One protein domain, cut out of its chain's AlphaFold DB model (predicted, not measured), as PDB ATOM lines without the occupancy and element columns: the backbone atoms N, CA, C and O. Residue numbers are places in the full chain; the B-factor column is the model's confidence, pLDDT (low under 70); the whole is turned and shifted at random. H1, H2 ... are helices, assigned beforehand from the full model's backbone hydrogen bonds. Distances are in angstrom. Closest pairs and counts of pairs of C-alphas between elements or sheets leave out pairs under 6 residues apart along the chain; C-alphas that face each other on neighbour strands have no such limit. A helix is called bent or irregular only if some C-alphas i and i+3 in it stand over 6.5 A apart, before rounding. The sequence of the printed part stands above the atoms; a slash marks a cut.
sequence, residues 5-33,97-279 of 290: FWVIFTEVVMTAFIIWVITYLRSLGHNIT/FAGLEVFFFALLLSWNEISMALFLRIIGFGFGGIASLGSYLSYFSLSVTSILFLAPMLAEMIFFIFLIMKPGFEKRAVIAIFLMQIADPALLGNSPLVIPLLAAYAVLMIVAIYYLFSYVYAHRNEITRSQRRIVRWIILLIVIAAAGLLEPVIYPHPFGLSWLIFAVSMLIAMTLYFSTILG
ATOM      1  N   PHE A   5     103.185 177.154 155.063       87.38
ATOM      2  CA  PHE A   5     102.523 177.720 153.887       87.38
ATOM      3  C   PHE A   5     103.484 177.883 152.701       87.38
ATOM      4  O   PHE A   5     103.156 177.482 151.590       87.38
ATOM      5  N   TRP A   6     104.685 178.416 152.941       86.31
ATOM      6  CA  TRP A   6     105.697 178.607 151.901       86.31
ATOM      7  C   TRP A   6     106.277 177.289 151.399       86.31
ATOM      8  O   TRP A   6     106.557 177.179 150.207       86.31
ATOM      9  N   VAL A   7     106.416 176.296 152.281       87.06
ATOM     10  CA  VAL A   7     106.853 174.944 151.907       87.06
ATOM     11  C   VAL A   7     105.849 174.330 150.932       87.06
ATOM     12  O   VAL A   7     106.222 174.014 149.809       87.06
ATOM     13  N   ILE A   8     104.568 174.275 151.314       88.25
ATOM     14  CA  ILE A   8     103.503 173.701 150.477       88.25
ATOM     15  C   ILE A   8     103.358 174.474 149.163       88.25
ATOM     16  O   ILE A   8     103.237 173.871 148.102       88.25
ATOM     17  N   PHE A   9     103.371 175.808 149.215       89.44
ATOM     18  CA  PHE A   9     103.246 176.633 148.016       89.44
ATOM     19  C   PHE A   9     104.389 176.374 147.030       89.44
ATOM     20  O   PHE A   9     104.141 176.168 145.844       89.44
ATOM     21  N   THR A  10     105.629 176.352 147.523       88.06
ATOM     22  CA  THR A  10     106.808 176.083 146.692       88.06
ATOM     23  C   THR A  10     106.734 174.682 146.096       88.06
ATOM     24  O   THR A  10     106.910 174.536 144.893       88.06
ATOM     25  N   GLU A  11     106.404 173.673 146.901       89.44
ATOM     26  CA  GLU A  11     106.280 172.281 146.458       89.44
ATOM     27  C   GLU A  11     105.245 172.136 145.330       89.44
ATOM     28  O   GLU A  11     105.567 171.652 144.249       89.44
ATOM     29  N   VAL A  12     104.032 172.670 145.511       91.25
ATOM     30  CA  VAL A  12     102.964 172.590 144.499       91.25
ATOM     31  C   VAL A  12     103.346 173.296 143.197       91.25
ATOM     32  O   VAL A  12     103.118 172.756 142.113       91.25
ATOM     33  N   VAL A  13     103.908 174.506 143.281       91.50
ATOM     34  CA  VAL A  13     104.272 175.295 142.094       91.50
ATOM     35  C   VAL A  13     105.398 174.621 141.313       91.50
ATOM     36  O   VAL A  13     105.332 174.546 140.086       91.50
ATOM     37  N   MET A  14     106.411 174.110 142.010       90.06
ATOM     38  CA  MET A  14     107.592 173.508 141.392       90.06
ATOM     39  C   MET A  14     107.268 172.153 140.764       90.06
ATOM     40  O   MET A  14     107.619 171.929 139.609       90.06
ATOM     41  N   THR A  15     106.497 171.306 141.447       91.75
ATOM     42  CA  THR A  15     106.000 170.044 140.879       91.75
ATOM     43  C   THR A  15     105.127 170.283 139.650       91.75
ATOM     44  O   THR A  15     105.299 169.643 138.613       91.75
ATOM     45  N   ALA A  16     104.213 171.258 139.700       92.56
ATOM     46  CA  ALA A  16     103.413 171.614 138.529       92.56
ATOM     47  C   ALA A  16     104.289 172.092 137.355       92.56
ATOM     48  O   ALA A  16     104.023 171.752 136.199       92.56
ATOM     49  N   PHE A  17     105.348 172.851 137.648       90.81
ATOM     50  CA  PHE A  17     106.309 173.306 136.651       90.81
ATOM     51  C   PHE A  17     107.102 172.146 136.037       90.81
ATOM     52  O   PHE A  17     107.191 172.068 134.813       90.81
ATOM     53  N   ILE A  18     107.622 171.215 136.839       89.62
ATOM     54  CA  ILE A  18     108.370 170.043 136.359       89.62
ATOM     55  C   ILE A  18     107.475 169.149 135.495       89.62
ATOM     56  O   ILE A  18     107.861 168.795 134.374       89.62
ATOM     57  N   ILE A  19     106.239 168.883 135.935       91.69
ATOM     58  CA  ILE A  19     105.232 168.176 135.132       91.69
ATOM     59  C   ILE A  19     105.029 168.869 133.782       91.69
ATOM     60  O   ILE A  19     105.023 168.205 132.737       91.69
ATOM     61  N   TRP A  20     104.870 170.195 133.782       91.44
ATOM     62  CA  TRP A  20     104.692 170.970 132.558       91.44
ATOM     63  C   TRP A  20     105.916 170.881 131.641       91.44
ATOM     64  O   TRP A  20     105.748 170.593 130.456       91.44
ATOM     65  N   VAL A  21     107.136 171.043 132.168       87.75
ATOM     66  CA  VAL A  21     108.377 170.964 131.381       87.75
ATOM     67  C   VAL A  21     108.536 169.582 130.747       87.75
ATOM     68  O   VAL A  21     108.778 169.480 129.545       87.75
ATOM     69  N   ILE A  22     108.351 168.506 131.512       87.25
ATOM     70  CA  ILE A  22     108.467 167.135 130.994       87.25
ATOM     71  C   ILE A  22     107.386 166.858 129.947       87.25
ATOM     72  O   ILE A  22     107.672 166.278 128.897       87.25
ATOM     73  N   THR A  23     106.149 167.294 130.194       86.94
ATOM     74  CA  THR A  23     105.047 167.137 129.234       86.94
ATOM     75  C   THR A  23     105.329 167.911 127.948       86.94
ATOM     76  O   THR A  23     105.139 167.373 126.857       86.94
ATOM     77  N   TYR A  24     105.844 169.136 128.058       84.12
ATOM     78  CA  TYR A  24     106.252 169.962 126.927       84.12
ATOM     79  C   TYR A  24     107.355 169.281 126.105       84.12
ATOM     80  O   TYR A  24     107.206 169.115 124.893       84.12
ATOM     81  N   LEU A  25     108.415 168.797 126.750       78.56
ATOM     82  CA  LEU A  25     109.514 168.098 126.077       78.56
ATOM     83  C   LEU A  25     109.059 166.816 125.396       78.56
ATOM     84  O   LEU A  25     109.438 166.545 124.259       78.56
ATOM     85  N   ARG A  26     108.185 166.055 126.053       77.19
ATOM     86  CA  ARG A  26     107.600 164.853 125.467       77.19
ATOM     87  C   ARG A  26     106.699 165.179 124.276       77.19
ATOM     88  O   ARG A  26     106.700 164.429 123.304       77.19
ATOM     89  N   SER A  27     105.960 166.290 124.325       74.69
ATOM     90  CA  SER A  27     105.097 166.740 123.222       74.69
ATOM     91  C   SER A  27     105.888 167.139 121.974       74.69
ATOM     92  O   SER A  27     105.410 166.949 120.858       74.69
ATOM     93  N   LEU A  28     107.125 167.616 122.150       67.69
ATOM     94  CA  LEU A  28     108.048 167.900 121.050       67.69
ATOM     95  C   LEU A  28     108.582 166.617 120.374       67.69
ATOM     96  O   LEU A  28     109.088 166.674 119.251       67.69
ATOM     97  N   GLY A  29     108.399 165.453 121.008       59.69
ATOM     98  CA  GLY A  29     108.569 164.132 120.406       59.69
ATOM     99  C   GLY A  29     109.960 163.872 119.818       59.69
ATOM    100  O   GLY A  29     110.977 164.333 120.322       59.69
ATOM    101  N   HIS A  30     110.015 163.111 118.721       54.84
ATOM    102  CA  HIS A  30     111.265 162.773 118.023       54.84
ATOM    103  C   HIS A  30     111.830 163.909 117.147       54.84
ATOM    104  O   HIS A  30     112.943 163.779 116.639       54.84
ATOM    105  N   ASN A  31     111.096 165.018 117.006       56.44
ATOM    106  CA  ASN A  31     111.471 166.194 116.215       56.44
ATOM    107  C   ASN A  31     111.723 167.394 117.132       56.44
ATOM    108  O   ASN A  31     111.192 168.486 116.908       56.44
ATOM    109  N   ILE A  32     112.509 167.195 118.192       59.72
ATOM    110  CA  ILE A  32     112.867 168.309 119.060       59.72
ATOM    111  C   ILE A  32     113.725 169.278 118.257       59.72
ATOM    112  O   ILE A  32     114.889 169.035 117.951       59.72
ATOM    113  N   THR A  33     113.104 170.397 117.905       66.00
ATOM    114  CA  THR A  33     113.820 171.552 117.389       66.00
ATOM    115  C   THR A  33     114.785 172.035 118.468       66.00
ATOM    116  O   THR A  33     114.451 172.022 119.656       66.00
ATOM    117  N   PHE A  97     117.464 163.915 119.743       58.78
ATOM    118  CA  PHE A  97     117.981 163.579 121.082       58.78
ATOM    119  C   PHE A  97     118.848 162.314 121.128       58.78
ATOM    120  O   PHE A  97     118.341 161.184 121.071       58.78
ATOM    121  N   ALA A  98     120.164 162.495 121.220       65.56
ATOM    122  CA  ALA A  98     121.045 161.368 121.470       65.56
ATOM    123  C   ALA A  98     120.699 160.801 122.854       65.56
ATOM    124  O   ALA A  98     120.379 161.546 123.780       65.56
ATOM    125  N   GLY A  99     120.788 159.481 123.043       71.00
ATOM    126  CA  GLY A  99     120.485 158.879 124.351       71.00
ATOM    127  C   GLY A  99     121.305 159.490 125.500       71.00
ATOM    128  O   GLY A  99     120.848 159.570 126.634       71.00
ATOM    129  N   LEU A 100     122.497 160.004 125.202       77.19
ATOM    130  CA  LEU A 100     123.321 160.729 126.162       77.19
ATOM    131  C   LEU A 100     122.681 162.060 126.608       77.19
ATOM    132  O   LEU A 100     122.689 162.362 127.795       77.19
ATOM    133  N   GLU A 101     122.069 162.815 125.696       78.75
ATOM    134  CA  GLU A 101     121.379 164.074 126.012       78.75
ATOM    135  C   GLU A 101     120.141 163.823 126.872       78.75
ATOM    136  O   GLU A 101     119.945 164.512 127.869       78.75
ATOM    137  N   VAL A 102     119.348 162.789 126.551       80.50
ATOM    138  CA  VAL A 102     118.183 162.398 127.366       80.50
ATOM    139  C   VAL A 102     118.621 162.042 128.785       80.50
ATOM    140  O   VAL A 102     117.976 162.443 129.752       80.50
ATOM    141  N   PHE A 103     119.728 161.309 128.919       84.94
ATOM    142  CA  PHE A 103     120.274 160.936 130.218       84.94
ATOM    143  C   PHE A 103     120.734 162.158 131.025       84.94
ATOM    144  O   PHE A 103     120.371 162.279 132.193       84.94
ATOM    145  N   PHE A 104     121.477 163.090 130.418       84.44
ATOM    146  CA  PHE A 104     121.877 164.328 131.097       84.44
ATOM    147  C   PHE A 104     120.675 165.178 131.498       84.44
ATOM    148  O   PHE A 104     120.651 165.739 132.589       84.44
ATOM    149  N   PHE A 105     119.653 165.223 130.654       85.12
ATOM    150  CA  PHE A 105     118.423 165.934 130.952       85.12
ATOM    151  C   PHE A 105     117.667 165.309 132.132       85.12
ATOM    152  O   PHE A 105     117.236 166.014 133.042       85.12
ATOM    153  N   ALA A 106     117.568 163.979 132.160       89.88
ATOM    154  CA  ALA A 106     117.009 163.238 133.286       89.88
ATOM    155  C   ALA A 106     117.815 163.458 134.575       89.88
ATOM    156  O   ALA A 106     117.232 163.563 135.654       89.88
ATOM    157  N   LEU A 107     119.141 163.566 134.474       90.81
ATOM    158  CA  LEU A 107     120.016 163.865 135.602       90.81
ATOM    159  C   LEU A 107     119.824 165.302 136.110       90.81
ATOM    160  O   LEU A 107     119.773 165.503 137.318       90.81
ATOM    161  N   LEU A 108     119.648 166.283 135.221       90.81
ATOM    162  CA  LEU A 108     119.351 167.673 135.592       90.81
ATOM    163  C   LEU A 108     117.975 167.826 136.246       90.81
ATOM    164  O   LEU A 108     117.851 168.549 137.234       90.81
ATOM    165  N   LEU A 109     116.953 167.138 135.731       91.81
ATOM    166  CA  LEU A 109     115.644 167.044 136.388       91.81
ATOM    167  C   LEU A 109     115.783 166.409 137.770       91.81
ATOM    168  O   LEU A 109     115.260 166.933 138.747       91.81
ATOM    169  N   SER A 110     116.563 165.328 137.857       92.44
ATOM    170  CA  SER A 110     116.777 164.659 139.134       92.44
ATOM    171  C   SER A 110     117.484 165.567 140.137       92.44
ATOM    172  O   SER A 110     117.120 165.603 141.305       92.44
ATOM    173  N   TRP A 111     118.480 166.329 139.685       92.06
ATOM    174  CA  TRP A 111     119.177 167.297 140.525       92.06
ATOM    175  C   TRP A 111     118.248 168.413 141.003       92.06
ATOM    176  O   TRP A 111     118.286 168.763 142.174       92.06
ATOM    177  N   ASN A 112     117.356 168.907 140.143       92.62
ATOM    178  CA  ASN A 112     116.381 169.932 140.518       92.62
ATOM    179  C   ASN A 112     115.468 169.504 141.671       92.62
ATOM    180  O   ASN A 112     115.252 170.284 142.594       92.62
ATOM    181  N   GLU A 113     114.980 168.269 141.648       91.38
ATOM    182  CA  GLU A 113     114.184 167.688 142.735       91.38
ATOM    183  C   GLU A 113     114.981 167.584 144.045       91.38
ATOM    184  O   GLU A 113     114.484 167.902 145.126       91.38
ATOM    185  N   ILE A 114     116.260 167.203 143.962       91.88
ATOM    186  CA  ILE A 114     117.154 167.150 145.127       91.88
ATOM    187  C   ILE A 114     117.376 168.550 145.700       91.88
ATOM    188  O   ILE A 114     117.246 168.749 146.911       91.88
ATOM    189  N   SER A 115     117.700 169.523 144.844       91.94
ATOM    190  CA  SER A 115     117.869 170.923 145.228       91.94
ATOM    191  C   SER A 115     116.587 171.460 145.857       91.94
ATOM    192  O   SER A 115     116.633 172.091 146.912       91.94
ATOM    193  N   MET A 116     115.422 171.144 145.291       92.12
ATOM    194  CA  MET A 116     114.136 171.527 145.868       92.12
ATOM    195  C   MET A 116     113.947 170.915 147.259       92.12
ATOM    196  O   MET A 116     113.653 171.647 148.202       92.12
ATOM    197  N   ALA A 117     114.171 169.614 147.437       91.38
ATOM    198  CA  ALA A 117     114.020 168.973 148.741       91.38
ATOM    199  C   ALA A 117     114.991 169.516 149.797       91.38
ATOM    200  O   ALA A 117     114.598 169.725 150.947       91.38
ATOM    201  N   LEU A 118     116.243 169.794 149.419       91.00
ATOM    202  CA  LEU A 118     117.216 170.456 150.291       91.00
ATOM    203  C   LEU A 118     116.717 171.839 150.716       91.00
ATOM    204  O   LEU A 118     116.717 172.155 151.909       91.00
ATOM    205  N   PHE A 119     116.251 172.639 149.759       91.19
ATOM    206  CA  PHE A 119     115.721 173.977 149.998       91.19
ATOM    207  C   PHE A 119     114.483 173.960 150.905       91.19
ATOM    208  O   PHE A 119     114.444 174.663 151.918       91.19
ATOM    209  N   LEU A 120     113.501 173.105 150.605       91.00
ATOM    210  CA  LEU A 120     112.288 172.941 151.407       91.00
ATOM    211  C   LEU A 120     112.608 172.461 152.820       91.00
ATOM    212  O   LEU A 120     112.013 172.948 153.784       91.00
ATOM    213  N   ARG A 121     113.581 171.557 152.975       88.06
ATOM    214  CA  ARG A 121     114.021 171.115 154.298       88.06
ATOM    215  C   ARG A 121     114.648 172.260 155.091       88.06
ATOM    216  O   ARG A 121     114.342 172.392 156.275       88.06
ATOM    217  N   ILE A 122     115.462 173.105 154.450       88.06
ATOM    218  CA  ILE A 122     116.089 174.267 155.103       88.06
ATOM    219  C   ILE A 122     115.012 175.239 155.590       88.06
ATOM    220  O   ILE A 122     115.051 175.667 156.741       88.06
ATOM    221  N   ILE A 123     114.016 175.542 154.755       86.94
ATOM    222  CA  ILE A 123     112.913 176.444 155.120       86.94
ATOM    223  C   ILE A 123     112.007 175.830 156.196       86.94
ATOM    224  O   ILE A 123     111.564 176.528 157.109       86.94
ATOM    225  N   GLY A 124     111.713 174.534 156.082       83.88
ATOM    226  CA  GLY A 124     110.739 173.838 156.917       83.88
ATOM    227  C   GLY A 124     111.264 173.429 158.293       83.88
ATOM    228  O   GLY A 124     110.510 173.439 159.272       83.88
ATOM    229  N   PHE A 125     112.540 173.062 158.391       81.88
ATOM    230  CA  PHE A 125     113.147 172.515 159.610       81.88
ATOM    231  C   PHE A 125     114.344 173.319 160.122       81.88
ATOM    232  O   PHE A 125     114.804 173.063 161.235       81.88
ATOM    233  N   GLY A 126     114.804 174.314 159.362       75.81
ATOM    234  CA  GLY A 126     116.009 175.070 159.675       75.81
ATOM    235  C   GLY A 126     117.283 174.280 159.382       75.81
ATOM    236  O   GLY A 126     117.275 173.065 159.174       75.81
ATOM    237  N   PHE A 127     118.408 174.989 159.387       74.75
ATOM    238  CA  PHE A 127     119.724 174.405 159.179       74.75
ATOM    239  C   PHE A 127     120.664 174.793 160.326       74.75
ATOM    240  O   PHE A 127     120.862 175.972 160.602       74.75
ATOM    241  N   GLY A 128     121.234 173.797 161.011       65.75
ATOM    242  CA  GLY A 128     122.076 173.988 162.203       65.75
ATOM    243  C   GLY A 128     123.540 174.365 161.927       65.75
ATOM    244  O   GLY A 128     124.333 174.402 162.863       65.75
ATOM    245  N   GLY A 129     123.903 174.624 160.665       62.53
ATOM    246  CA  GLY A 129     125.273 174.914 160.226       62.53
ATOM    247  C   GLY A 129     126.038 173.680 159.716       62.53
ATOM    248  O   GLY A 129     125.793 172.552 160.142       62.53
ATOM    249  N   ILE A 130     126.971 173.890 158.773       65.62
ATOM    250  CA  ILE A 130     127.879 172.846 158.266       65.62
ATOM    251  C   ILE A 130     129.104 172.835 159.180       65.62
ATOM    252  O   ILE A 130     130.041 173.604 158.980       65.62
ATOM    253  N   ALA A 131     129.104 171.974 160.197       67.44
ATOM    254  CA  ALA A 131     130.273 171.794 161.064       67.44
ATOM    255  C   ALA A 131     131.303 170.817 160.460       67.44
ATOM    256  O   ALA A 131     132.482 170.860 160.799       67.44
ATOM    257  N   SER A 132     130.865 169.914 159.573       79.00
ATOM    258  CA  SER A 132     131.710 168.895 158.933       79.00
ATOM    259  C   SER A 132     131.073 168.310 157.666       79.00
ATOM    260  O   SER A 132     129.853 168.371 157.488       79.00
ATOM    261  N   LEU A 133     131.871 167.649 156.816       79.50
ATOM    262  CA  LEU A 133     131.361 166.892 155.661       79.50
ATOM    263  C   LEU A 133     130.314 165.843 156.076       79.50
ATOM    264  O   LEU A 133     129.301 165.685 155.405       79.50
ATOM    265  N   GLY A 134     130.509 165.180 157.220       82.19
ATOM    266  CA  GLY A 134     129.545 164.214 157.753       82.19
ATOM    267  C   GLY A 134     128.191 164.848 158.089       82.19
ATOM    268  O   GLY A 134     127.153 164.262 157.793       82.19
ATOM    269  N   SER A 135     128.178 166.068 158.641       80.50
ATOM    270  CA  SER A 135     126.926 166.800 158.899       80.50
ATOM    271  C   SER A 135     126.193 167.177 157.608       80.50
ATOM    272  O   SER A 135     124.970 167.056 157.546       80.50
ATOM    273  N   TYR A 136     126.937 167.536 156.558       82.50
ATOM    274  CA  TYR A 136     126.375 167.817 155.240       82.50
ATOM    275  C   TYR A 136     125.787 166.558 154.589       82.50
ATOM    276  O   TYR A 136     124.638 166.580 154.161       82.50
ATOM    277  N   LEU A 137     126.524 165.443 154.578       86.44
ATOM    278  CA  LEU A 137     126.051 164.171 154.013       86.44
ATOM    279  C   LEU A 137     124.841 163.611 154.772       86.44
ATOM    280  O   LEU A 137     123.901 163.119 154.153       86.44
ATOM    281  N   SER A 138     124.830 163.746 156.099       86.31
ATOM    282  CA  SER A 138     123.669 163.414 156.930       86.31
ATOM    283  C   SER A 138     122.452 164.245 156.525       86.31
ATOM    284  O   SER A 138     121.375 163.708 156.282       86.31
ATOM    285  N   TYR A 139     122.623 165.564 156.397       86.69
ATOM    286  CA  TYR A 139     121.542 166.462 156.007       86.69
ATOM    287  C   TYR A 139     121.031 166.179 154.591       86.69
ATOM    288  O   TYR A 139     119.822 166.176 154.357       86.69
ATOM    289  N   PHE A 140     121.946 165.895 153.667       88.81
ATOM    290  CA  PHE A 140     121.638 165.496 152.303       88.81
ATOM    291  C   PHE A 140     120.766 164.244 152.270       88.81
ATOM    292  O   PHE A 140     119.663 164.284 151.726       88.81
ATOM    293  N   SER A 141     121.209 163.164 152.921       89.31
ATOM    294  CA  SER A 141     120.443 161.920 152.978       89.31
ATOM    295  C   SER A 141     119.058 162.137 153.588       89.31
ATOM    296  O   SER A 141     118.061 161.707 153.011       89.31
ATOM    297  N   LEU A 142     118.961 162.892 154.688       88.38
ATOM    298  CA  LEU A 142     117.671 163.212 155.304       88.38
ATOM    299  C   LEU A 142     116.757 164.048 154.413       88.38
ATOM    300  O   LEU A 142     115.546 164.005 154.590       88.38
ATOM    301  N   SER A 143     117.310 164.862 153.519       89.50
ATOM    302  CA  SER A 143     116.513 165.681 152.601       89.50
ATOM    303  C   SER A 143     115.895 164.814 151.521       89.50
ATOM    304  O   SER A 143     114.680 164.848 151.348       89.50
ATOM    305  N   VAL A 144     116.713 163.972 150.889       89.50
ATOM    306  CA  VAL A 144     116.279 163.044 149.838       89.50
ATOM    307  C   VAL A 144     115.305 162.002 150.393       89.50
ATOM    308  O   VAL A 144     114.311 161.700 149.759       89.50
ATOM    309  N   THR A 145     115.530 161.494 151.602       88.06
ATOM    310  CA  THR A 145     114.646 160.496 152.244       88.06
ATOM    311  C   THR A 145     113.418 161.083 152.926       88.06
ATOM    312  O   THR A 145     112.633 160.349 153.512       88.06
ATOM    313  N   SER A 146     113.228 162.405 152.907       88.38
ATOM    314  CA  SER A 146     112.090 163.014 153.598       88.38
ATOM    315  C   SER A 146     110.814 163.006 152.768       88.38
ATOM    316  O   SER A 146     110.840 163.042 151.540       88.38
ATOM    317  N   ILE A 147     109.679 163.110 153.462       88.62
ATOM    318  CA  ILE A 147     108.375 163.334 152.825       88.62
ATOM    319  C   ILE A 147     108.364 164.533 151.858       88.62
ATOM    320  O   ILE A 147     107.653 164.479 150.865       88.62
ATOM    321  N   LEU A 148     109.172 165.573 152.106       88.19
ATOM    322  CA  LEU A 148     109.247 166.771 151.255       88.19
ATOM    323  C   LEU A 148     109.891 166.506 149.886       88.19
ATOM    324  O   LEU A 148     109.691 167.281 148.962       88.19
ATOM    325  N   PHE A 149     110.679 165.438 149.762       90.50
ATOM    326  CA  PHE A 149     111.187 164.947 148.479       90.50
ATOM    327  C   PHE A 149     110.229 163.924 147.869       90.50
ATOM    328  O   PHE A 149     109.965 163.914 146.671       90.50
ATOM    329  N   LEU A 150     109.686 163.048 148.713       90.00
ATOM    330  CA  LEU A 150     108.934 161.892 148.258       90.00
ATOM    331  C   LEU A 150     107.522 162.239 147.777       90.00
ATOM    332  O   LEU A 150     107.071 161.696 146.774       90.00
ATOM    333  N   ALA A 151     106.823 163.143 148.464       90.19
ATOM    334  CA  ALA A 151     105.481 163.579 148.089       90.19
ATOM    335  C   ALA A 151     105.403 164.183 146.670       90.19
ATOM    336  O   ALA A 151     104.577 163.687 145.894       90.19
ATOM    337  N   PRO A 152     106.245 165.168 146.285       90.19
ATOM    338  CA  PRO A 152     106.207 165.720 144.936       90.19
ATOM    339  C   PRO A 152     106.594 164.655 143.906       90.19
ATOM    340  O   PRO A 152     105.831 164.419 142.970       90.19
ATOM    341  N   MET A 153     107.671 163.898 144.148       92.25
ATOM    342  CA  MET A 153     108.093 162.798 143.275       92.25
ATOM    343  C   MET A 153     106.959 161.789 143.022       92.25
ATOM    344  O   MET A 153     106.666 161.454 141.874       92.25
ATOM    345  N   LEU A 154     106.278 161.302 144.067       92.75
ATOM    346  CA  LEU A 154     105.167 160.361 143.908       92.75
ATOM    347  C   LEU A 154     103.986 160.987 143.157       92.75
ATOM    348  O   LEU A 154     103.372 160.305 142.333       92.75
ATOM    349  N   ALA A 155     103.658 162.254 143.425       92.62
ATOM    350  CA  ALA A 155     102.583 162.959 142.733       92.62
ATOM    351  C   ALA A 155     102.859 163.056 141.223       92.62
ATOM    352  O   ALA A 155     101.970 162.779 140.411       92.62
ATOM    353  N   GLU A 156     104.102 163.349 140.840       92.31
ATOM    354  CA  GLU A 156     104.537 163.338 139.444       92.31
ATOM    355  C   GLU A 156     104.443 161.948 138.827       92.31
ATOM    356  O   GLU A 156     103.852 161.779 137.758       92.31
ATOM    357  N   MET A 157     104.977 160.930 139.507       93.75
ATOM    358  CA  MET A 157     104.922 159.551 139.023       93.75
ATOM    359  C   MET A 157     103.478 159.120 138.765       93.75
ATOM    360  O   MET A 157     103.188 158.555 137.710       93.75
ATOM    361  N   ILE A 158     102.556 159.430 139.682       94.62
ATOM    362  CA  ILE A 158     101.120 159.174 139.523       94.62
ATOM    363  C   ILE A 158     100.598 159.898 138.276       94.62
ATOM    364  O   ILE A 158      99.996 159.257 137.410       94.62
ATOM    365  N   PHE A 159     100.872 161.197 138.131       93.81
ATOM    366  CA  PHE A 159     100.458 161.973 136.960       93.81
ATOM    367  C   PHE A 159     100.915 161.309 135.649       93.81
ATOM    368  O   PHE A 159     100.096 161.044 134.765       93.81
ATOM    369  N   PHE A 160     102.197 160.953 135.529       92.25
ATOM    370  CA  PHE A 160     102.731 160.362 134.301       92.25
ATOM    371  C   PHE A 160     102.245 158.934 134.052       92.25
ATOM    372  O   PHE A 160     101.907 158.605 132.909       92.25
ATOM    373  N   ILE A 161     102.161 158.092 135.086       92.88
ATOM    374  CA  ILE A 161     101.657 156.716 134.976       92.88
ATOM    375  C   ILE A 161     100.217 156.722 134.454       92.88
ATOM    376  O   ILE A 161      99.889 155.922 133.571       92.88
ATOM    377  N   PHE A 162      99.352 157.588 134.982       91.75
ATOM    378  CA  PHE A 162      97.928 157.563 134.651       91.75
ATOM    379  C   PHE A 162      97.575 158.364 133.398       91.75
ATOM    380  O   PHE A 162      96.767 157.881 132.606       91.75
ATOM    381  N   LEU A 163      98.174 159.538 133.188       88.62
ATOM    382  CA  LEU A 163      97.718 160.475 132.154       88.62
ATOM    383  C   LEU A 163      98.558 160.463 130.876       88.62
ATOM    384  O   LEU A 163      98.049 160.836 129.822       88.62
ATOM    385  N   ILE A 164      99.821 160.027 130.937       85.44
ATOM    386  CA  ILE A 164     100.752 160.187 129.810       85.44
ATOM    387  C   ILE A 164     101.276 158.840 129.282       85.44
ATOM    388  O   ILE A 164     101.408 158.646 128.072       85.44
ATOM    389  N   MET A 165     101.598 157.882 130.156       85.94
ATOM    390  CA  MET A 165     102.226 156.622 129.746       85.94
ATOM    391  C   MET A 165     101.224 155.605 129.181       85.94
ATOM    392  O   MET A 165     100.288 155.159 129.857       85.94
ATOM    393  N   LYS A 166     101.502 155.149 127.953       85.81
ATOM    394  CA  LYS A 166     100.806 154.027 127.307       85.81
ATOM    395  C   LYS A 166     101.112 152.698 128.018       85.81
ATOM    396  O   LYS A 166     102.189 152.549 128.602       85.81
ATOM    397  N   PRO A 167     100.185 151.722 127.998       84.50
ATOM    398  CA  PRO A 167     100.447 150.394 128.542       84.50
ATOM    399  C   PRO A 167     101.602 149.726 127.785       84.50
ATOM    400  O   PRO A 167     101.596 149.661 126.561       84.50
ATOM    401  N   GLY A 168     102.601 149.248 128.524       86.00
ATOM    402  CA  GLY A 168     103.807 148.641 127.965       86.00
ATOM    403  C   GLY A 168     104.850 148.354 129.043       86.00
ATOM    404  O   GLY A 168     104.606 148.582 130.232       86.00
ATOM    405  N   PHE A 169     106.019 147.862 128.628       88.00
ATOM    406  CA  PHE A 169     107.105 147.507 129.548       88.00
ATOM    407  C   PHE A 169     107.587 148.702 130.383       88.00
ATOM    408  O   PHE A 169     107.766 148.584 131.590       88.00
ATOM    409  N   GLU A 170     107.725 149.873 129.766       89.25
ATOM    410  CA  GLU A 170     108.179 151.094 130.439       89.25
ATOM    411  C   GLU A 170     107.221 151.548 131.541       89.25
ATOM    412  O   GLU A 170     107.651 151.878 132.642       89.25
ATOM    413  N   LYS A 171     105.905 151.493 131.291       91.75
ATOM    414  CA  LYS A 171     104.900 151.794 132.320       91.75
ATOM    415  C   LYS A 171     105.006 150.821 133.491       91.75
ATOM    416  O   LYS A 171     104.895 151.237 134.638       91.75
ATOM    417  N   ARG A 172     105.264 149.533 133.226       92.12
ATOM    418  CA  ARG A 172     105.484 148.535 134.287       92.12
ATOM    419  C   ARG A 172     106.757 148.810 135.083       92.12
ATOM    420  O   ARG A 172     106.719 148.703 136.302       92.12
ATOM    421  N   ALA A 173     107.841 149.187 134.410       91.94
ATOM    422  CA  ALA A 173     109.090 149.598 135.044       91.94
ATOM    423  C   ALA A 173     108.880 150.796 135.980       91.94
ATOM    424  O   ALA A 173     109.276 150.739 137.139       91.94
ATOM    425  N   VAL A 174     108.187 151.839 135.517       93.38
ATOM    426  CA  VAL A 174     107.881 153.020 136.339       93.38
ATOM    427  C   VAL A 174     106.958 152.675 137.513       93.38
ATOM    428  O   VAL A 174     107.202 153.141 138.619       93.38
ATOM    429  N   ILE A 175     105.961 151.801 137.324       94.56
ATOM    430  CA  ILE A 175     105.123 151.294 138.427       94.56
ATOM    431  C   ILE A 175     105.960 150.515 139.450       94.56
ATOM    432  O   ILE A 175     105.746 150.670 140.647       94.56
ATOM    433  N   ALA A 176     106.914 149.692 139.010       93.56
ATOM    434  CA  ALA A 176     107.791 148.961 139.919       93.56
ATOM    435  C   ALA A 176     108.652 149.921 140.758       93.56
ATOM    436  O   ALA A 176     108.740 149.748 141.970       93.56
ATOM    437  N   ILE A 177     109.210 150.966 140.133       93.12
ATOM    438  CA  ILE A 177     109.935 152.025 140.850       93.12
ATOM    439  C   ILE A 177     108.994 152.723 141.840       93.12
ATOM    440  O   ILE A 177     109.338 152.846 143.008       93.12
ATOM    441  N   PHE A 178     107.790 153.109 141.411       94.75
ATOM    442  CA  PHE A 178     106.792 153.767 142.257       94.75
ATOM    443  C   PHE A 178     106.459 152.934 143.498       94.75
ATOM    444  O   PHE A 178     106.541 153.439 144.612       94.75
ATOM    445  N   LEU A 179     106.163 151.641 143.324       93.06
ATOM    446  CA  LEU A 179     105.861 150.732 144.431       93.06
ATOM    447  C   LEU A 179     106.998 150.666 145.450       93.06
ATOM    448  O   LEU A 179     106.725 150.646 146.645       93.06
ATOM    449  N   MET A 180     108.253 150.670 144.996       89.19
ATOM    450  CA  MET A 180     109.395 150.699 145.908       89.19
ATOM    451  C   MET A 180     109.441 151.999 146.716       89.19
ATOM    452  O   MET A 180     109.757 151.950 147.894       89.19
ATOM    453  N   GLN A 181     109.087 153.148 146.140       89.50
ATOM    454  CA  GLN A 181     109.225 154.438 146.828       89.50
ATOM    455  C   GLN A 181     108.083 154.772 147.806       89.50
ATOM    456  O   GLN A 181     108.288 155.548 148.728       89.50
ATOM    457  N   ILE A 182     106.884 154.195 147.673       89.31
ATOM    458  CA  ILE A 182     105.722 154.584 148.507       89.31
ATOM    459  C   ILE A 182     105.948 154.386 150.014       89.31
ATOM    460  O   ILE A 182     105.388 155.130 150.819       89.31
ATOM    461  N   ALA A 183     106.732 153.382 150.404       87.19
ATOM    462  CA  ALA A 183     106.952 153.034 151.806       87.19
ATOM    463  C   ALA A 183     108.391 153.301 152.257       87.19
ATOM    464  O   ALA A 183     108.975 152.465 152.939       87.19
ATOM    465  N   ASP A 184     108.978 154.434 151.865       86.19
ATOM    466  CA  ASP A 184     110.326 154.806 152.304       86.19
ATOM    467  C   ASP A 184     110.456 154.736 153.848       86.19
ATOM    468  O   ASP A 184     109.712 155.413 154.568       86.19
ATOM    469  N   PRO A 185     111.387 153.920 154.382       81.88
ATOM    470  CA  PRO A 185     111.599 153.769 155.821       81.88
ATOM    471  C   PRO A 185     112.106 155.026 156.535       81.88
ATOM    472  O   PRO A 185     111.874 155.173 157.736       81.88
ATOM    473  N   ALA A 186     112.779 155.933 155.830       81.31
ATOM    474  CA  ALA A 186     113.386 157.139 156.386       81.31
ATOM    475  C   ALA A 186     112.503 158.397 156.241       81.31
ATOM    476  O   ALA A 186     112.867 159.467 156.744       81.31
ATOM    477  N   LEU A 187     111.292 158.243 155.691       84.38
ATOM    478  CA  LEU A 187     110.315 159.303 155.397       84.38
ATOM    479  C   LEU A 187     110.032 160.271 156.554       84.38
ATOM    480  O   LEU A 187     109.862 161.475 156.341       84.38
ATOM    481  N   LEU A 188     109.982 159.748 157.782       80.56
ATOM    482  CA  LEU A 188     109.657 160.498 159.002       80.56
ATOM    483  C   LEU A 188     110.873 160.769 159.900       80.56
ATOM    484  O   LEU A 188     110.717 161.207 161.041       80.56
ATOM    485  N   GLY A 189     112.090 160.526 159.410       79.25
ATOM    486  CA  GLY A 189     113.297 160.654 160.218       79.25
ATOM    487  C   GLY A 189     113.375 159.601 161.331       79.25
ATOM    488  O   GLY A 189     112.802 158.517 161.225       79.25
ATOM    489  N   ASN A 190     114.077 159.934 162.420       79.62
ATOM    490  CA  ASN A 190     114.235 159.055 163.580       79.62
ATOM    491  C   ASN A 190     112.916 158.936 164.369       79.62
ATOM    492  O   ASN A 190     112.701 159.631 165.361       79.62
ATOM    493  N   SER A 191     112.013 158.087 163.885       82.19
ATOM    494  CA  SER A 191     110.693 157.841 164.459       82.19
ATOM    495  C   SER A 191     110.486 156.341 164.701       82.19
ATOM    496  O   SER A 191     111.090 155.515 164.015       82.19
ATOM    497  N   PRO A 192     109.596 155.939 165.624       81.88
ATOM    498  CA  PRO A 192     109.288 154.522 165.835       81.88
ATOM    499  C   PRO A 192     108.648 153.854 164.603       81.88
ATOM    500  O   PRO A 192     108.590 152.629 164.531       81.88
ATOM    501  N   LEU A 193     108.193 154.641 163.619       85.75
ATOM    502  CA  LEU A 193     107.596 154.152 162.377       85.75
ATOM    503  C   LEU A 193     108.623 153.645 161.354       85.75
ATOM    504  O   LEU A 193     108.232 153.017 160.375       85.75
ATOM    505  N   VAL A 194     109.922 153.834 161.596       85.25
ATOM    506  CA  VAL A 194     110.984 153.347 160.702       85.25
ATOM    507  C   VAL A 194     110.916 151.826 160.524       85.25
ATOM    508  O   VAL A 194     111.015 151.336 159.405       85.25
ATOM    509  N   ILE A 195     110.688 151.063 161.599       85.50
ATOM    510  CA  ILE A 195     110.617 149.590 161.550       85.50
ATOM    511  C   ILE A 195     109.419 149.091 160.717       85.50
ATOM    512  O   ILE A 195     109.630 148.274 159.818       85.50
ATOM    513  N   PRO A 196     108.168 149.535 160.964       89.12
ATOM    514  CA  PRO A 196     107.045 149.100 160.137       89.12
ATOM    515  C   PRO A 196     107.164 149.576 158.684       89.12
ATOM    516  O   PRO A 196     106.796 148.820 157.785       89.12
ATOM    517  N   LEU A 197     107.719 150.767 158.428       88.88
ATOM    518  CA  LEU A 197     107.973 151.233 157.060       88.88
ATOM    519  C   LEU A 197     109.063 150.406 156.366       88.88
ATOM    520  O   LEU A 197     108.891 150.050 155.210       88.88
ATOM    521  N   LEU A 198     110.121 149.998 157.072       88.56
ATOM    522  CA  LEU A 198     111.143 149.085 156.548       88.56
ATOM    523  C   LEU A 198     110.535 147.742 156.122       88.56
ATOM    524  O   LEU A 198     110.828 147.235 155.039       88.56
ATOM    525  N   ALA A 199     109.661 147.176 156.958       89.25
ATOM    526  CA  ALA A 199     108.950 145.944 156.630       89.25
ATOM    527  C   ALA A 199     108.030 146.132 155.410       89.25
ATOM    528  O   ALA A 199     108.032 145.298 154.503       89.25
ATOM    529  N   ALA A 200     107.286 147.241 155.355       91.62
ATOM    530  CA  ALA A 200     106.438 147.579 154.216       91.62
ATOM    531  C   ALA A 200     107.258 147.760 152.926       91.62
ATOM    532  O   ALA A 200     106.900 147.183 151.901       91.62
ATOM    533  N   TYR A 201     108.388 148.471 152.986       91.56
ATOM    534  CA  TYR A 201     109.317 148.644 151.872       91.56
ATOM    535  C   TYR A 201     109.806 147.297 151.342       91.56
ATOM    536  O   TYR A 201     109.760 147.047 150.140       91.56
ATOM    537  N   ALA A 202     110.240 146.397 152.229       91.56
ATOM    538  CA  ALA A 202     110.727 145.077 151.837       91.56
ATOM    539  C   ALA A 202     109.644 144.259 151.112       91.56
ATOM    540  O   ALA A 202     109.915 143.651 150.074       91.56
ATOM    541  N   VAL A 203     108.404 144.288 151.612       93.81
ATOM    542  CA  VAL A 203     107.259 143.630 150.964       93.81
ATOM    543  C   VAL A 203     106.968 144.256 149.598       93.81
ATOM    544  O   VAL A 203     106.839 143.529 148.612       93.81
ATOM    545  N   LEU A 204     106.910 145.587 149.506       94.19
ATOM    546  CA  LEU A 204     106.662 146.288 148.244       94.19
ATOM    547  C   LEU A 204     107.773 146.052 147.221       94.19
ATOM    548  O   LEU A 204     107.480 145.887 146.040       94.19
ATOM    549  N   MET A 205     109.027 145.954 147.659       92.69
ATOM    550  CA  MET A 205     110.155 145.600 146.803       92.69
ATOM    551  C   MET A 205     109.997 144.187 146.228       92.69
ATOM    552  O   MET A 205     110.170 144.000 145.025       92.69
ATOM    553  N   ILE A 206     109.598 143.199 147.037       93.31
ATOM    554  CA  ILE A 206     109.309 141.837 146.550       93.31
ATOM    555  C   ILE A 206     108.164 141.860 145.528       93.31
ATOM    556  O   ILE A 206     108.269 141.239 144.468       93.31
ATOM    557  N   VAL A 207     107.092 142.607 145.809       94.94
ATOM    558  CA  VAL A 207     105.956 142.768 144.888       94.94
ATOM    559  C   VAL A 207     106.395 143.437 143.583       94.94
ATOM    560  O   VAL A 207     106.029 142.962 142.509       94.94
ATOM    561  N   ALA A 208     107.210 144.490 143.646       93.44
ATOM    562  CA  ALA A 208     107.736 145.200 142.483       93.44
ATOM    563  C   ALA A 208     108.621 144.293 141.614       93.44
ATOM    564  O   ALA A 208     108.463 144.260 140.390       93.44
ATOM    565  N   ILE A 209     109.497 143.501 142.242       93.00
ATOM    566  CA  ILE A 209     110.321 142.488 141.570       93.00
ATOM    567  C   ILE A 209     109.420 141.468 140.880       93.00
ATOM    568  O   ILE A 209     109.546 141.256 139.677       93.00
ATOM    569  N   TYR A 210     108.482 140.863 141.606       94.38
ATOM    570  CA  TYR A 210     107.571 139.871 141.041       94.38
ATOM    571  C   TYR A 210     106.765 140.441 139.862       94.38
ATOM    572  O   TYR A 210     106.662 139.818 138.802       94.38
ATOM    573  N   TYR A 211     106.245 141.659 140.006       93.38
ATOM    574  CA  TYR A 211     105.478 142.346 138.972       93.38
ATOM    575  C   TYR A 211     106.295 142.613 137.700       93.38
ATOM    576  O   TYR A 211     105.805 142.398 136.589       93.38
ATOM    577  N   LEU A 212     107.557 143.030 137.840       92.00
ATOM    578  CA  LEU A 212     108.443 143.265 136.702       92.00
ATOM    579  C   LEU A 212     108.895 141.950 136.050       92.00
ATOM    580  O   LEU A 212     108.794 141.786 134.832       92.00
ATOM    581  N   PHE A 213     109.380 140.998 136.850       91.50
ATOM    582  CA  PHE A 213     109.962 139.752 136.353       91.50
ATOM    583  C   PHE A 213     108.923 138.791 135.781       91.50
ATOM    584  O   PHE A 213     109.233 138.078 134.829       91.50
ATOM    585  N   SER A 214     107.686 138.797 136.281       92.75
ATOM    586  CA  SER A 214     106.597 138.014 135.678       92.75
ATOM    587  C   SER A 214     106.359 138.406 134.216       92.75
ATOM    588  O   SER A 214     106.193 137.534 133.362       92.75
ATOM    589  N   TYR A 215     106.438 139.700 133.889       89.44
ATOM    590  CA  TYR A 215     106.351 140.163 132.504       89.44
ATOM    591  C   TYR A 215     107.550 139.712 131.668       89.44
ATOM    592  O   TYR A 215     107.364 139.198 130.564       89.44
ATOM    593  N   VAL A 216     108.764 139.887 132.203       89.88
ATOM    594  CA  VAL A 216     110.020 139.480 131.550       89.88
ATOM    595  C   VAL A 216     110.008 137.981 131.243       89.88
ATOM    596  O   VAL A 216     110.399 137.561 130.159       89.88
ATOM    597  N   TYR A 217     109.526 137.160 132.172       90.19
ATOM    598  CA  TYR A 217     109.465 135.715 131.994       90.19
ATOM    599  C   TYR A 217     108.439 135.301 130.930       90.19
ATOM    600  O   TYR A 217     108.750 134.478 130.064       90.19
ATOM    601  N   ALA A 218     107.242 135.898 130.969       89.94
ATOM    602  CA  ALA A 218     106.171 135.615 130.016       89.94
ATOM    603  C   ALA A 218     106.547 136.008 128.576       89.94
ATOM    604  O   ALA A 218     106.254 135.263 127.648       89.94
ATOM    605  N   HIS A 219     107.267 137.120 128.400       89.44
ATOM    606  CA  HIS A 219     107.621 137.669 127.086       89.44
ATOM    607  C   HIS A 219     109.107 137.497 126.752       89.44
ATOM    608  O   HIS A 219     109.651 138.253 125.954       89.44
ATOM    609  N   ARG A 220     109.800 136.514 127.350       84.69
ATOM    610  CA  ARG A 220     111.271 136.368 127.272       84.69
ATOM    611  C   ARG A 220     111.853 136.391 125.851       84.69
ATOM    612  O   ARG A 220     112.977 136.850 125.660       84.69
ATOM    613  N   ASN A 221     111.089 135.912 124.869       86.06
ATOM    614  CA  ASN A 221     111.501 135.833 123.466       86.06
ATOM    615  C   ASN A 221     111.275 137.149 122.699       86.06
ATOM    616  O   ASN A 221     111.864 137.339 121.643       86.06
ATOM    617  N   GLU A 222     110.463 138.057 123.240       87.19
ATOM    618  CA  GLU A 222     110.042 139.318 122.616       87.19
ATOM    619  C   GLU A 222     110.744 140.539 123.238       87.19
ATOM    620  O   GLU A 222     110.546 141.672 122.804       87.19
ATOM    621  N   ILE A 223     111.589 140.331 124.258       86.31
ATOM    622  CA  ILE A 223     112.262 141.431 124.956       86.31
ATOM    623  C   ILE A 223     113.335 142.063 124.075       86.31
ATOM    624  O   ILE A 223     114.387 141.459 123.814       86.31
ATOM    625  N   THR A 224     113.111 143.331 123.732       87.81
ATOM    626  CA  THR A 224     114.042 144.149 122.952       87.81
ATOM    627  C   THR A 224     115.326 144.465 123.722       87.81
ATOM    628  O   THR A 224     115.408 144.353 124.953       87.81
ATOM    629  N   ARG A 225     116.380 144.882 123.012       85.81
ATOM    630  CA  ARG A 225     117.672 145.215 123.638       85.81
ATOM    631  C   ARG A 225     117.526 146.381 124.614       85.81
ATOM    632  O   ARG A 225     118.141 146.362 125.685       85.81
ATOM    633  N   SER A 226     116.691 147.353 124.273       84.25
ATOM    634  CA  SER A 226     116.363 148.471 125.144       84.25
ATOM    635  C   SER A 226     115.649 148.058 126.438       84.25
ATOM    636  O   SER A 226     116.082 148.432 127.530       84.25
ATOM    637  N   GLN A 227     114.640 147.184 126.357       88.38
ATOM    638  CA  GLN A 227     113.949 146.664 127.544       88.38
ATOM    639  C   GLN A 227     114.904 145.896 128.470       88.38
ATOM    640  O   GLN A 227     114.869 146.075 129.687       88.38
ATOM    641  N   ARG A 228     115.846 145.117 127.916       88.38
ATOM    642  CA  ARG A 228     116.906 144.468 128.716       88.38
ATOM    643  C   ARG A 228     117.788 145.482 129.445       88.38
ATOM    644  O   ARG A 228     118.251 145.196 130.548       88.38
ATOM    645  N   ARG A 229     118.046 146.649 128.846       88.69
ATOM    646  CA  ARG A 229     118.821 147.722 129.483       88.69
ATOM    647  C   ARG A 229     118.068 148.299 130.682       88.69
ATOM    648  O   ARG A 229     118.681 148.429 131.736       88.69
ATOM    649  N   ILE A 230     116.763 148.555 130.554       89.38
ATOM    650  CA  ILE A 230     115.909 148.973 131.681       89.38
ATOM    651  C   ILE A 230     115.953 147.926 132.802       89.38
ATOM    652  O   ILE A 230     116.200 148.279 133.950       89.38
ATOM    653  N   VAL A 231     115.783 146.636 132.480       90.88
ATOM    654  CA  VAL A 231     115.840 145.552 133.482       90.88
ATOM    655  C   VAL A 231     117.163 145.569 134.248       90.88
ATOM    656  O   VAL A 231     117.154 145.483 135.471       90.88
ATOM    657  N   ARG A 232     118.303 145.719 133.559       91.25
ATOM    658  CA  ARG A 232     119.620 145.799 134.217       91.25
ATOM    659  C   ARG A 232     119.709 146.974 135.186       91.25
ATOM    660  O   ARG A 232     120.220 146.798 136.288       91.25
ATOM    661  N   TRP A 233     119.199 148.139 134.794       91.44
ATOM    662  CA  TRP A 233     119.160 149.312 135.664       91.44
ATOM    663  C   TRP A 233     118.253 149.109 136.878       91.44
ATOM    664  O   TRP A 233     118.647 149.475 137.979       91.44
ATOM    665  N   ILE A 234     117.089 148.474 136.712       91.69
ATOM    666  CA  ILE A 234     116.195 148.175 137.841       91.69
ATOM    667  C   ILE A 234     116.823 147.143 138.785       91.69
ATOM    668  O   ILE A 234     116.743 147.305 139.996       91.69
ATOM    669  N   ILE A 235     117.495 146.113 138.264       91.38
ATOM    670  CA  ILE A 235     118.229 145.154 139.103       91.38
ATOM    671  C   ILE A 235     119.317 145.872 139.906       91.38
ATOM    672  O   ILE A 235     119.424 145.659 141.110       91.38
ATOM    673  N   LEU A 236     120.097 146.745 139.261       92.88
ATOM    674  CA  LEU A 236     121.111 147.549 139.942       92.88
ATOM    675  C   LEU A 236     120.482 148.438 141.024       92.88
ATOM    676  O   LEU A 236     120.992 148.482 142.139       92.88
ATOM    677  N   LEU A 237     119.347 149.074 140.727       93.31
ATOM    678  CA  LEU A 237     118.587 149.859 141.695       93.31
ATOM    679  C   LEU A 237     118.168 149.017 142.907       93.31
ATOM    680  O   LEU A 237     118.390 149.438 144.035       93.31
ATOM    681  N   ILE A 238     117.607 147.826 142.686       92.00
ATOM    682  CA  ILE A 238     117.193 146.907 143.757       92.00
ATOM    683  C   ILE A 238     118.386 146.515 144.629       92.00
ATOM    684  O   ILE A 238     118.267 146.507 145.850       92.00
ATOM    685  N   VAL A 239     119.537 146.205 144.026       93.00
ATOM    686  CA  VAL A 239     120.747 145.829 144.769       93.00
ATOM    687  C   VAL A 239     121.233 146.984 145.646       93.00
ATOM    688  O   VAL A 239     121.527 146.770 146.820       93.00
ATOM    689  N   ILE A 240     121.282 148.208 145.109       93.44
ATOM    690  CA  ILE A 240     121.709 149.391 145.871       93.44
ATOM    691  C   ILE A 240     120.687 149.728 146.963       93.44
ATOM    692  O   ILE A 240     121.080 150.003 148.092       93.44
ATOM    693  N   ALA A 241     119.389 149.657 146.663       91.69
ATOM    694  CA  ALA A 241     118.330 149.882 147.641       91.69
ATOM    695  C   ALA A 241     118.408 148.861 148.784       91.69
ATOM    696  O   ALA A 241     118.421 149.250 149.947       91.69
ATOM    697  N   ALA A 242     118.558 147.569 148.473       90.88
ATOM    698  CA  ALA A 242     118.725 146.517 149.471       90.88
ATOM    699  C   ALA A 242     119.981 146.728 150.335       90.88
ATOM    700  O   ALA A 242     119.914 146.560 151.549       90.88
ATOM    701  N   ALA A 243     121.104 147.147 149.740       90.69
ATOM    702  CA  ALA A 243     122.298 147.524 150.498       90.69
ATOM    703  C   ALA A 243     122.030 148.721 151.429       90.69
ATOM    704  O   ALA A 243     122.438 148.698 152.588       90.69
ATOM    705  N   GLY A 244     121.287 149.724 150.953       87.06
ATOM    706  CA  GLY A 244     120.875 150.882 151.746       87.06
ATOM    707  C   GLY A 244     119.931 150.546 152.901       87.06
ATOM    708  O   GLY A 244     120.007 151.185 153.941       87.06
ATOM    709  N   LEU A 245     119.091 149.515 152.774       87.56
ATOM    710  CA  LEU A 245     118.258 149.031 153.886       87.56
ATOM    711  C   LEU A 245     119.074 148.326 154.979       87.56
ATOM    712  O   LEU A 245     118.656 148.296 156.136       87.56
ATOM    713  N   LEU A 246     120.207 147.722 154.614       85.94
ATOM    714  CA  LEU A 246     121.088 147.018 155.549       85.94
ATOM    715  C   LEU A 246     122.054 147.965 156.273       85.94
ATOM    716  O   LEU A 246     122.478 147.653 157.385       85.94
ATOM    717  N   GLU A 247     122.385 149.111 155.675       84.19
ATOM    718  CA  GLU A 247     123.320 150.099 156.231       84.19
ATOM    719  C   GLU A 247     122.976 150.513 157.681       84.19
ATOM    720  O   GLU A 247     123.853 150.359 158.540       84.19
ATOM    721  N   PRO A 248     121.728 150.901 158.031       81.12
ATOM    722  CA  PRO A 248     121.366 151.254 159.406       81.12
ATOM    723  C   PRO A 248     121.446 150.093 160.400       81.12
ATOM    724  O   PRO A 248     121.598 150.321 161.600       81.12
ATOM    725  N   VAL A 249     121.303 148.853 159.922       79.94
ATOM    726  CA  VAL A 249     121.298 147.645 160.762       79.94
ATOM    727  C   VAL A 249     122.723 147.214 161.102       79.94
ATOM    728  O   VAL A 249     122.982 146.757 162.213       79.94
ATOM    729  N   ILE A 250     123.650 147.357 160.150       78.81
ATOM    730  CA  ILE A 250     125.046 146.931 160.300       78.81
ATOM    731  C   ILE A 250     125.885 148.025 160.977       78.81
ATOM    732  O   ILE A 250     126.729 147.709 161.818       78.81
ATOM    733  N   TYR A 251     125.647 149.299 160.646       74.62
ATOM    734  CA  TYR A 251     126.417 150.434 161.154       74.62
ATOM    735  C   TYR A 251     125.501 151.493 161.790       74.62
ATOM    736  O   TYR A 251     124.891 152.302 161.080       74.62
ATOM    737  N   PRO A 252     125.415 151.545 163.135       68.25
ATOM    738  CA  PRO A 252     124.648 152.569 163.833       68.25
ATOM    739  C   PRO A 252     125.408 153.905 163.800       68.25
ATOM    740  O   PRO A 252     126.157 154.258 164.711       68.25
ATOM    741  N   HIS A 253     125.236 154.646 162.711       74.31
ATOM    742  CA  HIS A 253     125.676 156.028 162.557       74.31
ATOM    743  C   HIS A 253     124.540 156.993 162.947       74.31
ATOM    744  O   HIS A 253     123.406 156.567 163.185       74.31
ATOM    745  N   PRO A 254     124.806 158.313 163.056       78.50
ATOM    746  CA  PRO A 254     123.736 159.301 163.142       78.50
ATOM    747  C   PRO A 254     122.707 159.043 162.042       78.50
ATOM    748  O   PRO A 254     123.107 158.827 160.902       78.50
ATOM    749  N   PHE A 255     121.414 159.088 162.381       76.88
ATOM    750  CA  PHE A 255     120.325 158.583 161.535       76.88
ATOM    751  C   PHE A 255     120.489 158.951 160.047       76.88
ATOM    752  O   PHE A 255     120.461 158.065 159.212       76.88
ATOM    753  N   GLY A 256     120.779 160.212 159.705       74.88
ATOM    754  CA  GLY A 256     120.980 160.622 158.307       74.88
ATOM    755  C   GLY A 256     122.159 159.967 157.580       74.88
ATOM    756  O   GLY A 256     122.059 159.690 156.396       74.88
ATOM    757  N   LEU A 257     123.269 159.667 158.253       82.31
ATOM    758  CA  LEU A 257     124.393 158.967 157.617       82.31
ATOM    759  C   LEU A 257     124.077 157.496 157.354       82.31
ATOM    760  O   LEU A 257     124.505 156.974 156.335       82.31
ATOM    761  N   SER A 258     123.301 156.856 158.228       85.25
ATOM    762  CA  SER A 258     122.898 155.455 158.067       85.25
ATOM    763  C   SER A 258     121.984 155.204 156.864       85.25
ATOM    764  O   SER A 258     121.783 154.051 156.508       85.25
ATOM    765  N   TRP A 259     121.427 156.251 156.249       87.56
ATOM    766  CA  TRP A 259     120.564 156.151 155.068       87.56
ATOM    767  C   TRP A 259     121.219 156.737 153.816       87.56
ATOM    768  O   TRP A 259     120.528 157.084 152.855       87.56
ATOM    769  N   LEU A 260     122.538 156.933 153.804       89.56
ATOM    770  CA  LEU A 260     123.210 157.587 152.684       89.56
ATOM    771  C   LEU A 260     123.155 156.723 151.418       89.56
ATOM    772  O   LEU A 260     122.813 157.235 150.350       89.56
ATOM    773  N   ILE A 261     123.428 155.420 151.528       91.50
ATOM    774  CA  ILE A 261     123.355 154.492 150.388       91.50
ATOM    775  C   ILE A 261     121.914 154.416 149.875       91.50
ATOM    776  O   ILE A 261     121.672 154.405 148.666       91.50
ATOM    777  N   PHE A 262     120.948 154.427 150.791       91.38
ATOM    778  CA  PHE A 262     119.537 154.427 150.438       91.38
ATOM    779  C   PHE A 262     119.116 155.719 149.715       91.38
ATOM    780  O   PHE A 262     118.472 155.647 148.668       91.38
ATOM    781  N   ALA A 263     119.565 156.889 150.180       90.88
ATOM    782  CA  ALA A 263     119.352 158.160 149.489       90.88
ATOM    783  C   ALA A 263     119.926 158.133 148.065       90.88
ATOM    784  O   ALA A 263     119.237 158.507 147.120       90.88
ATOM    785  N   VAL A 264     121.144 157.609 147.880       91.94
ATOM    786  CA  VAL A 264     121.749 157.422 146.548       91.94
ATOM    787  C   VAL A 264     120.893 156.506 145.668       91.94
ATOM    788  O   VAL A 264     120.712 156.793 144.483       91.94
ATOM    789  N   SER A 265     120.321 155.439 146.233       93.50
ATOM    790  CA  SER A 265     119.406 154.557 145.501       93.50
ATOM    791  C   SER A 265     118.189 155.317 144.960       93.50
ATOM    792  O   SER A 265     117.809 155.114 143.808       93.50
ATOM    793  N   MET A 266     117.638 156.266 145.723       92.06
ATOM    794  CA  MET A 266     116.522 157.096 145.266       92.06
ATOM    795  C   MET A 266     116.911 158.059 144.150       92.06
ATOM    796  O   MET A 266     116.145 158.233 143.205       92.06
ATOM    797  N   LEU A 267     118.127 158.613 144.176       92.25
ATOM    798  CA  LEU A 267     118.616 159.446 143.068       92.25
ATOM    799  C   LEU A 267     118.703 158.648 141.768       92.25
ATOM    800  O   LEU A 267     118.304 159.122 140.703       92.25
ATOM    801  N   ILE A 268     119.203 157.414 141.862       93.00
ATOM    802  CA  ILE A 268     119.283 156.495 140.725       93.00
ATOM    803  C   ILE A 268     117.874 156.123 140.254       93.00
ATOM    804  O   ILE A 268     117.622 156.126 139.049       93.00
ATOM    805  N   ALA A 269     116.950 155.847 141.180       92.69
ATOM    806  CA  ALA A 269     115.555 155.553 140.867       92.69
ATOM    807  C   ALA A 269     114.907 156.697 140.084       92.69
ATOM    808  O   ALA A 269     114.285 156.457 139.051       92.69
ATOM    809  N   MET A 270     115.105 157.932 140.541       92.94
ATOM    810  CA  MET A 270     114.534 159.125 139.930       92.94
ATOM    811  C   MET A 270     115.160 159.430 138.567       92.94
ATOM    812  O   MET A 270     114.447 159.679 137.594       92.94
ATOM    813  N   THR A 271     116.480 159.275 138.445       93.06
ATOM    814  CA  THR A 271     117.175 159.418 137.157       93.06
ATOM    815  C   THR A 271     116.680 158.379 136.154       93.06
ATOM    816  O   THR A 271     116.421 158.703 134.992       93.06
ATOM    817  N   LEU A 272     116.505 157.128 136.589       92.31
ATOM    818  CA  LEU A 272     115.981 156.048 135.755       92.31
ATOM    819  C   LEU A 272     114.520 156.294 135.360       92.31
ATOM    820  O   LEU A 272     114.142 156.047 134.211       92.31
ATOM    821  N   TYR A 273     113.714 156.809 136.284       93.00
ATOM    822  CA  TYR A 273     112.332 157.209 136.062       93.00
ATOM    823  C   TYR A 273     112.221 158.297 134.983       93.00
ATOM    824  O   TYR A 273     111.575 158.060 133.957       93.00
ATOM    825  N   PHE A 274     112.916 159.428 135.138       90.88
ATOM    826  CA  PHE A 274     112.900 160.506 134.145       90.88
ATOM    827  C   PHE A 274     113.485 160.053 132.805       90.88
ATOM    828  O   PHE A 274     112.914 160.348 131.757       90.88
ATOM    829  N   SER A 275     114.556 159.253 132.821       89.56
ATOM    830  CA  SER A 275     115.127 158.667 131.601       89.56
ATOM    831  C   SER A 275     114.113 157.796 130.855       89.56
ATOM    832  O   SER A 275     114.059 157.807 129.625       89.56
ATOM    833  N   THR A 276     113.287 157.045 131.589       87.88
ATOM    834  CA  THR A 276     112.236 156.204 131.006       87.88
ATOM    835  C   THR A 276     111.101 157.052 130.433       87.88
ATOM    836  O   THR A 276     110.649 156.784 129.324       87.88
ATOM    837  N   ILE A 277     110.674 158.112 131.130       87.06
ATOM    838  CA  ILE A 277     109.609 159.009 130.647       87.06
ATOM    839  C   ILE A 277     110.025 159.795 129.407       87.06
ATOM    840  O   ILE A 277     109.223 159.931 128.481       87.06
ATOM    841  N   LEU A 278     111.253 160.314 129.394       82.69
ATOM    842  CA  LEU A 278     111.794 161.084 128.274       82.69
ATOM    843  C   LEU A 278     112.158 160.202 127.069       82.69
ATOM    844  O   LEU A 278     112.524 160.718 126.018       82.69
ATOM    845  N   GLY A 279     112.032 158.879 127.197       75.56
ATOM    846  CA  GLY A 279     112.167 157.952 126.082       75.56
ATOM    847  C   GLY A 279     113.606 157.566 125.746       75.56
ATOM    848  O   GLY A 279     113.866 157.180 124.609       75.56
TER     849      GLY A 279
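What this domain is: This is residues 5 to 33 and 97 to 279 of the 290 residues of an uncharacterized protein of Euryarchaeota archaeon (UniProt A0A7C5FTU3). Seven long or middling helices form an up-and-down bundle in two rows, H1, H4, H5 and H6 in one and H2, H8 and H7 in the other, with H8 slanting between H2 and H7. The short H3 packs on H2 and H8 near one end of the bundle, crosswise to H2. The printed part has 212 residues with eight named helices, H1 to H8 in order along the chain, and no named strand; the class is all helix. It is compact, with a radius of gyration of the C-alphas of 17.5 A, and spans 51 by 38 by 27 A.

Where its parts are: The longest helix is H2, residues 99 to 125, 38.5 A from first to last C-alpha. H1, residues 5 to 27, is 32.7 A long and begins at C-alpha 5, (102.523, 177.720, 153.887). H3 is residues 133 to 144, H4 is residues 147 to 164 and H5 is residues 169 to 181. H6, residues 194 to 218, is 35.8 A long; H7, residues 225 to 250, is 37.4 A long. H8, residues 257 to 277, is 30.8 A long and ends at C-alpha 277, (109.609, 159.009, 130.647). H8 is irregular, with C-alphas 258 and 261 7.8 A apart, and H7 only just so, with C-alphas 245 and 248 6.7 A apart.

How they stand to each other: H2 touches H1 at a shallow tilt of 8 degrees, opposite ways; the closest C-alphas, of Val 7 and Leu 120, are 5.8 A apart. With residues 102 to 110 alone H2 touches residues 267 to 275 of H8 at a steep tilt of 46 degrees, closest at the C-alphas of Ala 106 and Phe 274, 5.0 A. H3 is about perpendicular to H2 at 80 degrees, touching it with residues 140 to 144 alone, closest at the C-alphas of Leu 118 and Ser 143, 5.4 A. H7 and H8 form a hairpin at 16 degrees, with the C-alphas of Gly 244 and Phe 262 4.0 A apart. H4 and H5 form another, closest at the C-alphas of Ile 161 and Lys 171, 6.5 A. So do H5 and H6, closest at the C-alphas of Ala 176 and Ala 208, 4.6 A. H1 and H6 are apart. Each O i to N i+4 pair is within hydrogen-bond range in H1, H2, H3 and H5; the counts are 13 of 14 in H4, 20 of 21 in H6, 20 of 22 in H7 and 15 of 17 in H8.

The domain as a whole: The C-alphas farthest apart, of Gly 129 and Asn 221, are 55.4 A apart. Residues 34 to 96 are not printed, and C-alphas 33 and 97 are 9.7 A apart across this cut. The link from H5 to H6, residues 182 to 193, is long. The mean pLDDT of the printed part is 86.6; residues 28 to 33, 97 to 98, 128 to 131 and 252 are under 70.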